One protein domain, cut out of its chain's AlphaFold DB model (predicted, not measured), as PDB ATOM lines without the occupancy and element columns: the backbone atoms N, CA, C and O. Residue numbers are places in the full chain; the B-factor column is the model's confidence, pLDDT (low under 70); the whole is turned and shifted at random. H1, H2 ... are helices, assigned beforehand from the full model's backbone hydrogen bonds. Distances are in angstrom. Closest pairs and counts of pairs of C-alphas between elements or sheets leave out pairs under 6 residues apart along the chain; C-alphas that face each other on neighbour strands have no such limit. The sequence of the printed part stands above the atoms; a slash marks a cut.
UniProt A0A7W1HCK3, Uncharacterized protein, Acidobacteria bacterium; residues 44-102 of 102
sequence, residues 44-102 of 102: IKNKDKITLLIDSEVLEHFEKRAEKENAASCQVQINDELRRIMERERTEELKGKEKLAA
ATOM      1  N   ILE A  44     206.760 123.472 189.678       50.41
ATOM      2  CA  ILE A  44     207.130 124.472 188.667       50.41
ATOM      3  C   ILE A  44     206.951 125.848 189.312       50.41
ATOM      4  O   ILE A  44     205.841 126.368 189.426       50.41
ATOM      5  N   LYS A  45     208.056 126.413 189.796       41.28
ATOM      6  CA  LYS A  45     208.085 127.716 190.459       41.28
ATOM      7  C   LYS A  45     208.294 128.811 189.408       41.28
ATOM      8  O   LYS A  45     209.416 129.023 188.957       41.28
ATOM      9  N   ASN A  46     207.229 129.514 189.027       50.41
ATOM     10  CA  ASN A  46     207.348 130.807 188.350       50.41
ATOM     11  C   ASN A  46     207.408 131.901 189.423       50.41
ATOM     12  O   ASN A  46     206.778 131.750 190.467       50.41
ATOM     13  N   LYS A  47     208.188 132.972 189.198       55.09
ATOM     14  CA  LYS A  47     208.568 133.970 190.226       55.09
ATOM     15  C   LYS A  47     207.407 134.460 191.109       55.09
ATOM     16  O   LYS A  47     207.632 134.646 192.300       55.09
ATOM     17  N   ASP A  48     206.191 134.530 190.563       61.31
ATOM     18  CA  ASP A  48     205.006 135.056 191.255       61.31
ATOM     19  C   ASP A  48     203.821 134.070 191.312       61.31
ATOM     20  O   ASP A  48     202.750 134.410 191.812       61.31
ATOM     21  N   LYS A  49     203.978 132.844 190.786       57.84
ATOM     22  CA  LYS A  49     202.893 131.854 190.707       57.84
ATOM     23  C   LYS A  49     203.390 130.459 191.064       57.84
ATOM     24  O   LYS A  49     204.304 129.925 190.435       57.84
ATOM     25  N   ILE A  50     202.727 129.864 192.049       65.19
ATOM     26  CA  ILE A  50     202.934 128.480 192.463       65.19
ATOM     27  C   ILE A  50     201.731 127.678 191.978       65.19
ATOM     28  O   ILE A  50     200.590 128.016 192.285       65.19
ATOM     29  N   THR A  51     201.994 126.621 191.216       73.50
ATOM     30  CA  THR A  51     200.986 125.608 190.898       73.50
ATOM     31  C   THR A  51     201.127 124.473 191.904       73.50
ATOM     32  O   THR A  51     202.205 123.888 192.025       73.50
ATOM     33  N   LEU A  52     200.052 124.184 192.632       73.00
ATOM     34  CA  LEU A  52     199.976 123.099 193.608       73.00
ATOM     35  C   LEU A  52     198.971 122.064 193.109       73.00
ATOM     36  O   LEU A  52     197.921 122.425 192.581       73.00
ATOM     37  N   LEU A  53     199.302 120.789 193.283       79.31
ATOM     38  CA  LEU A  53     198.345 119.698 193.138       79.31
ATOM     39  C   LEU A  53     197.701 119.491 194.506       79.31
ATOM     40  O   LEU A  53     198.411 119.275 195.488       79.31
ATOM     41  N   ILE A  54     196.382 119.624 194.565       80.19
ATOM     42  CA  ILE A  54     195.590 119.524 195.790       80.19
ATOM     43  C   ILE A  54     194.539 118.437 195.554       80.19
ATOM     44  O   ILE A  54     194.010 118.341 194.444       80.19
ATOM     45  N   ASP A  55     194.254 117.623 196.571       89.50
ATOM     46  CA  ASP A  55     193.187 116.623 196.499       89.50
ATOM     47  C   ASP A  55     191.834 117.277 196.195       89.50
ATOM     48  O   ASP A  55     191.515 118.364 196.690       89.50
ATOM     49  N   SER A  56     191.019 116.587 195.395       84.81
ATOM     50  CA  SER A  56     189.719 117.089 194.937       84.81
ATOM     51  C   SER A  56     188.770 117.398 196.094       84.81
ATOM     52  O   SER A  56     188.075 118.406 196.060       84.81
ATOM     53  N   GLU A  57     188.793 116.593 197.158       89.44
ATOM     54  CA  GLU A  57     187.952 116.797 198.346       89.44
ATOM     55  C   GLU A  57     188.260 118.120 199.063       89.44
ATOM     56  O   GLU A  57     187.363 118.798 199.567       89.44
ATOM     57  N   VAL A  58     189.537 118.514 199.083       85.12
ATOM     58  CA  VAL A  58     189.973 119.777 199.687       85.12
ATOM     59  C   VAL A  58     189.503 120.948 198.831       85.12
ATOM     60  O   VAL A  58     189.015 121.940 199.371       85.12
ATOM     61  N   LEU A  59     189.601 120.832 197.505       84.44
ATOM     62  CA  LEU A  59     189.111 121.864 196.596       84.44
ATOM     63  C   LEU A  59     187.593 122.051 196.740       84.44
ATOM     64  O   LEU A  59     187.137 123.173 196.964       84.44
ATOM     65  N   GLU A  60     186.832 120.954 196.740       88.50
ATOM     66  CA  GLU A  60     185.380 120.980 196.938       88.50
ATOM     67  C   GLU A  60     184.976 121.632 198.265       88.50
ATOM     68  O   GLU A  60     183.968 122.339 198.337       88.50
ATOM     69  N   HIS A  61     185.740 121.400 199.337       88.31
ATOM     70  CA  HIS A  61     185.483 122.020 200.634       88.31
ATOM     71  C   HIS A  61     185.517 123.552 200.545       88.31
ATOM     72  O   HIS A  61     184.619 124.226 201.061       88.31
ATOM     73  N   PHE A  62     186.538 124.110 199.889       84.19
ATOM     74  CA  PHE A  62     186.683 125.558 199.744       84.19
ATOM     75  C   PHE A  62     185.717 126.149 198.712       84.19
ATOM     76  O   PHE A  62     185.241 127.266 198.913       84.19
ATOM     77  N   GLU A  63     185.359 125.408 197.664       85.56
ATOM     78  CA  GLU A  63     184.333 125.820 196.697       85.56
ATOM     79  C   GLU A  63     182.956 125.944 197.359       85.56
ATOM     80  O   GLU A  63     182.374 127.029 197.352       85.56
ATOM     81  N   LYS A  64     182.498 124.909 198.076       87.12
ATOM     82  CA  LYS A  64     181.236 124.939 198.846       87.12
ATOM     83  C   LYS A  64     181.212 126.057 199.889       87.12
ATOM     84  O   LYS A  64     180.164 126.600 200.237       87.12
ATOM     85  N   ARG A  65     182.376 126.410 200.438       84.12
ATOM     86  CA  ARG A  65     182.505 127.518 201.392       84.12
ATOM     87  C   ARG A  65     182.430 128.881 200.703       84.12
ATOM     88  O   ARG A  65     181.911 129.814 201.311       84.12
ATOM     89  N   ALA A  66     182.939 128.996 199.479       82.25
ATOM     90  CA  ALA A  66     182.883 130.204 198.660       82.25
ATOM     91  C   ALA A  66     181.499 130.448 198.024       82.25
ATOM     92  O   ALA A  66     181.178 131.592 197.727       82.25
ATOM     93  N   GLU A  67     180.666 129.415 197.874       84.38
ATOM     94  CA  GLU A  67     179.264 129.535 197.425       84.38
ATOM     95  C   GLU A  67     178.350 130.258 198.431       84.38
ATOM     96  O   GLU A  67     177.242 130.671 198.087       84.38
ATOM     97  N   LYS A  68     178.790 130.425 199.686       82.75
ATOM     98  CA  LYS A  68     178.030 131.171 200.694       82.75
ATOM     99  C   LYS A  68     177.989 132.659 200.349       82.75
ATOM    100  O   LYS A  68     178.993 133.252 199.961       82.75
ATOM    101  N   GLU A  69     176.837 133.284 200.570       66.69
ATOM    102  CA  GLU A  69     176.651 134.716 200.341       66.69
ATOM    103  C   GLU A  69     177.674 135.535 201.155       66.69
ATOM    104  O   GLU A  69     177.852 135.308 202.354       66.69
ATOM    105  N   ASN A  70     178.365 136.474 200.500       73.31
ATOM    106  CA  ASN A  70     179.455 137.287 201.065       73.31
ATOM    107  C   ASN A  70     180.733 136.526 201.474       73.31
ATOM    108  O   ASN A  70     181.592 137.096 202.153       73.31
ATOM    109  N   ALA A  71     180.903 135.263 201.078       75.81
ATOM    110  CA  ALA A  71     182.166 134.571 201.289       75.81
ATOM    111  C   ALA A  71     183.249 135.088 200.329       75.81
ATOM    112  O   ALA A  71     182.998 135.375 199.158       75.81
ATOM    113  N   ALA A  72     184.484 135.188 200.826       80.12
ATOM    114  CA  ALA A  72     185.636 135.469 199.977       80.12
ATOM    115  C   ALA A  72     185.806 134.359 198.926       80.12
ATOM    116  O   ALA A  72     185.432 133.210 199.167       80.12
ATOM    117  N   SER A  73     186.401 134.673 197.776       86.12
ATOM    118  CA  SER A  73     186.639 133.674 196.730       86.12
ATOM    119  C   SER A  73     187.511 132.518 197.239       86.12
ATOM    120  O   SER A  73     188.359 132.705 198.115       86.12
ATOM    121  N   CYS A  74     187.327 131.323 196.668       84.25
ATOM    122  CA  CYS A  74     188.066 130.107 197.038       84.25
ATOM    123  C   CYS A  74     189.590 130.352 197.104       84.25
ATOM    124  O   CYS A  74     190.241 130.015 198.092       84.25
ATOM    125  N   GLN A  75     190.146 131.068 196.119       82.44
ATOM    126  CA  GLN A  75     191.565 131.436 196.089       82.44
ATOM    127  C   GLN A  75     192.003 132.288 197.292       82.44
ATOM    128  O   GLN A  75     193.082 132.064 197.839       82.44
ATOM    129  N   VAL A  76     191.196 133.270 197.707       87.00
ATOM    130  CA  VAL A  76     191.508 134.119 198.869       87.00
ATOM    131  C   VAL A  76     191.488 133.287 200.149       87.00
ATOM    132  O   VAL A  76     192.429 133.365 200.932       87.00
ATOM    133  N   GLN A  77     190.485 132.421 200.314       86.25
ATOM    134  CA  GLN A  77     190.382 131.545 201.482       86.25
ATOM    135  C   GLN A  77     191.580 130.591 201.604       86.25
ATOM    136  O   GLN A  77     192.139 130.444 202.690       86.25
ATOM    137  N   ILE A  78     192.002 129.979 200.491       86.38
ATOM    138  CA  ILE A  78     193.176 129.094 200.459       86.38
ATOM    139  C   ILE A  78     194.445 129.870 200.830       86.38
ATOM    140  O   ILE A  78     195.234 129.404 201.650       86.38
ATOM    141  N   ASN A  79     194.641 131.067 200.274       86.81
ATOM    142  CA  ASN A  79     195.813 131.891 200.574       86.81
ATOM    143  C   ASN A  79     195.875 132.315 202.048       86.81
ATOM    144  O   ASN A  79     196.960 132.312 202.637       86.81
ATOM    145  N   ASP A  80     194.735 132.668 202.642       89.06
ATOM    146  CA  ASP A  80     194.656 133.064 204.048       89.06
ATOM    147  C   ASP A  80     194.976 131.893 204.984       89.06
ATOM    148  O   ASP A  80     195.731 132.064 205.944       89.06
ATOM    149  N   GLU A  81     194.473 130.689 204.693       87.50
ATOM    150  CA  GLU A  81     194.810 129.503 205.490       87.50
ATOM    151  C   GLU A  81     196.275 129.090 205.326       87.50
ATOM    152  O   GLU A  81     196.946 128.797 206.317       87.50
ATOM    153  N   LEU A  82     196.825 129.151 204.107       86.88
ATOM    154  CA  LEU A  82     198.254 128.911 203.885       86.88
ATOM    155  C   LEU A  82     199.114 129.892 204.687       86.88
ATOM    156  O   LEU A  82     200.070 129.478 205.342       86.88
ATOM    157  N   ARG A  83     198.754 131.182 204.693       88.88
ATOM    158  CA  ARG A  83     199.463 132.194 205.484       88.88
ATOM    159  C   ARG A  83     199.423 131.864 206.974       88.88
ATOM    160  O   ARG A  83     200.472 131.875 207.612       88.88
ATOM    161  N   ARG A  84     198.253 131.510 207.513       90.00
ATOM    162  CA  ARG A  84     198.099 131.130 208.928       90.00
ATOM    163  C   ARG A  84     198.952 129.926 209.307       90.00
ATOM    164  O   ARG A  84     199.584 129.943 210.360       90.00
ATOM    165  N   ILE A  85     198.982 128.892 208.465       87.06
ATOM    166  CA  ILE A  85     199.808 127.700 208.700       87.06
ATOM    167  C   ILE A  85     201.287 128.088 208.716       87.06
ATOM    168  O   ILE A  85     201.986 127.779 209.678       87.06
ATOM    169  N   MET A  86     201.745 128.844 207.714       83.81
ATOM    170  CA  MET A  86     203.136 129.296 207.631       83.81
ATOM    171  C   MET A  86     203.545 130.173 208.824       83.81
ATOM    172  O   MET A  86     204.660 130.056 209.334       83.81
ATOM    173  N   GLU A  87     202.661 131.058 209.286       86.44
ATOM    174  CA  GLU A  87     202.898 131.906 210.459       86.44
ATOM    175  C   GLU A  87     202.951 131.088 211.755       86.44
ATOM    176  O   GLU A  87     203.819 131.319 212.605       86.44
ATOM    177  N   ARG A  88     202.068 130.094 211.898       86.06
ATOM    178  CA  ARG A  88     202.061 129.178 213.042       86.06
ATOM    179  C   ARG A  88     203.339 128.344 213.094       86.06
ATOM    180  O   ARG A  88     203.970 128.287 214.146       86.06
ATOM    181  N   GLU A  89     203.739 127.742 211.977       81.38
ATOM    182  CA  GLU A  89     204.965 126.937 211.890       81.38
ATOM    183  C   GLU A  89     206.209 127.772 212.201       81.38
ATOM    184  O   GLU A  89     207.034 127.358 213.013       81.38
ATOM    185  N   ARG A  90     206.301 128.995 211.659       81.12
ATOM    186  CA  ARG A  90     207.391 129.928 211.982       81.12
ATOM    187  C   ARG A  90     207.457 130.231 213.481       81.12
ATOM    188  O   ARG A  90     208.543 130.304 214.048       81.12
ATOM    189  N   THR A  91     206.308 130.428 214.121       76.56
ATOM    190  CA  THR A  91     206.238 130.752 215.554       76.56
ATOM    191  C   THR A  91     206.700 129.580 216.421       76.56
ATOM    192  O   THR A  91     207.431 129.781 217.390       76.56
ATOM    193  N   GLU A  92     206.321 128.354 216.067       77.69
ATOM    194  CA  GLU A  92     206.781 127.143 216.758       77.69
ATOM    195  C   GLU A  92     208.281 126.893 216.536       77.69
ATOM    196  O   GLU A  92     208.995 126.541 217.476       77.69
ATOM    197  N   GLU A  93     208.796 127.162 215.334       74.44
ATOM    198  CA  GLU A  93     210.226 127.050 215.033       74.44
ATOM    199  C   GLU A  93     211.070 128.046 215.850       74.44
ATOM    200  O   GLU A  93     212.142 127.697 216.352       74.44
ATOM    201  N   LEU A  94     210.576 129.275 216.037       72.25
ATOM    202  CA  LEU A  94     211.224 130.293 216.873       72.25
ATOM    203  C   LEU A  94     211.231 129.893 218.356       72.25
ATOM    204  O   LEU A  94     212.287 129.930 218.988       72.25
ATOM    205  N   LYS A  95     210.100 129.417 218.890       71.88
ATOM    206  CA  LYS A  95     210.013 128.923 220.279       71.88
ATOM    207  C   LYS A  95     210.908 127.709 220.533       71.88
ATOM    208  O   LYS A  95     211.459 127.564 221.623       71.88
ATOM    209  N   GLY A  96     211.048 126.822 219.547       70.38
ATOM    210  CA  GLY A  96     211.961 125.681 219.621       70.38
ATOM    211  C   GLY A  96     213.425 126.116 219.709       70.38
ATOM    212  O   GLY A  96     214.173 125.582 220.524       70.38
ATOM    213  N   LYS A  97     213.823 127.125 218.923       67.44
ATOM    214  CA  LYS A  97     215.188 127.675 218.930       67.44
ATOM    215  C   LYS A  97     215.524 128.412 220.229       67.44
ATOM    216  O   LYS A  97     216.632 128.247 220.726       67.44
ATOM    217  N   GLU A  98     214.579 129.145 220.816       63.50
ATOM    218  CA  GLU A  98     214.776 129.794 222.125       63.50
ATOM    219  C   GLU A  98     214.965 128.781 223.265       63.50
ATOM    220  O   GLU A  98     215.810 128.989 224.128       63.50
ATOM    221  N   LYS A  99     214.249 127.648 223.246       59.22
ATOM    222  CA  LYS A  99     214.416 126.574 224.245       59.22
ATOM    223  C   LYS A  99     215.709 125.768 224.106       59.22
ATOM    224  O   LYS A  99     216.106 125.123 225.063       59.22
ATOM    225  N   LEU A 100     216.324 125.756 222.922       56.91
ATOM    226  CA  LEU A 100     217.618 125.110 222.666       56.91
ATOM    227  C   LEU A 100     218.811 126.020 223.002       56.91
ATOM    228  O   LEU A 100     219.935 125.535 223.087       56.91
ATOM    229  N   ALA A 101     218.569 127.324 223.158       55.84
ATOM    230  CA  ALA A 101     219.578 128.329 223.484       55.84
ATOM    231  C   ALA A 101     219.609 128.718 224.979       55.84
ATOM    232  O   ALA A 101     220.452 129.530 225.362       55.84
ATOM    233  N   ALA A 102     218.709 128.160 225.798       50.59
ATOM    234  CA  ALA A 102     218.610 128.354 227.250       50.59
ATOM    235  C   ALA A 102     219.032 127.084 228.000       50.59
ATOM    236  O   ALA A 102     219.657 127.227 229.073       50.59
TER     237      ALA A 102
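Overview. This is residues 44 to 102 of the 102 residues of an uncharacterized protein of Acidobacteria bacterium (UniProt A0A7W1HCK3). One long helix, H2, sticks out as an arm, and the short helix H1 meets its first turns at a corner, making an L. Residues 44 to 55 form a tail with no named element before H1, and within it residues 45 to 51 stick out and fold back on themselves. The printed part has 59 residues, with two named helices in the order H1, H2 and no named strand, and its class is all helix. The whole is extended, with a radius of gyration of the C-alphas of 16.1 A and spans of 49 by 30 by 20 A.

Along the chain. H2 is residues 74 to 100, 39.4 A from first to last C-alpha, from C-alpha 74 at (188.066, 130.107, 197.038) to C-alpha 100 at (217.618, 125.110, 222.666). H1 is residues 56 to 66, 15.3 A long, and begins with C-alpha 56 at (189.719, 117.089, 194.937).

Arrangement. H2 touches H1 with residues 74 to 78 alone. The closest C-alphas of the two are those of Cys 74 and Ala 66, 5.4 A apart. Their lines stand at a steep tilt of 69 degrees, only just short of about perpendicular, and they run opposite ways. Residues 79 to 102, of which 79 to 100 belong to H2, stand free. In H1 and H2 every O i to N i+4 pair is within hydrogen-bond range. Residues 45 to 46 pair with residues 49 to 50, antiparallel.

Size, cuts and confidence. The two C-alphas farthest apart are those of Glu 69 and Ala 102, at 50.3 A. The link from H1 to H2, seven residues, is short, and the printed part has no cut. The mean pLDDT of the printed part is 76.7, and residues 44 to 50, 69 and 97 to 102 are under 70.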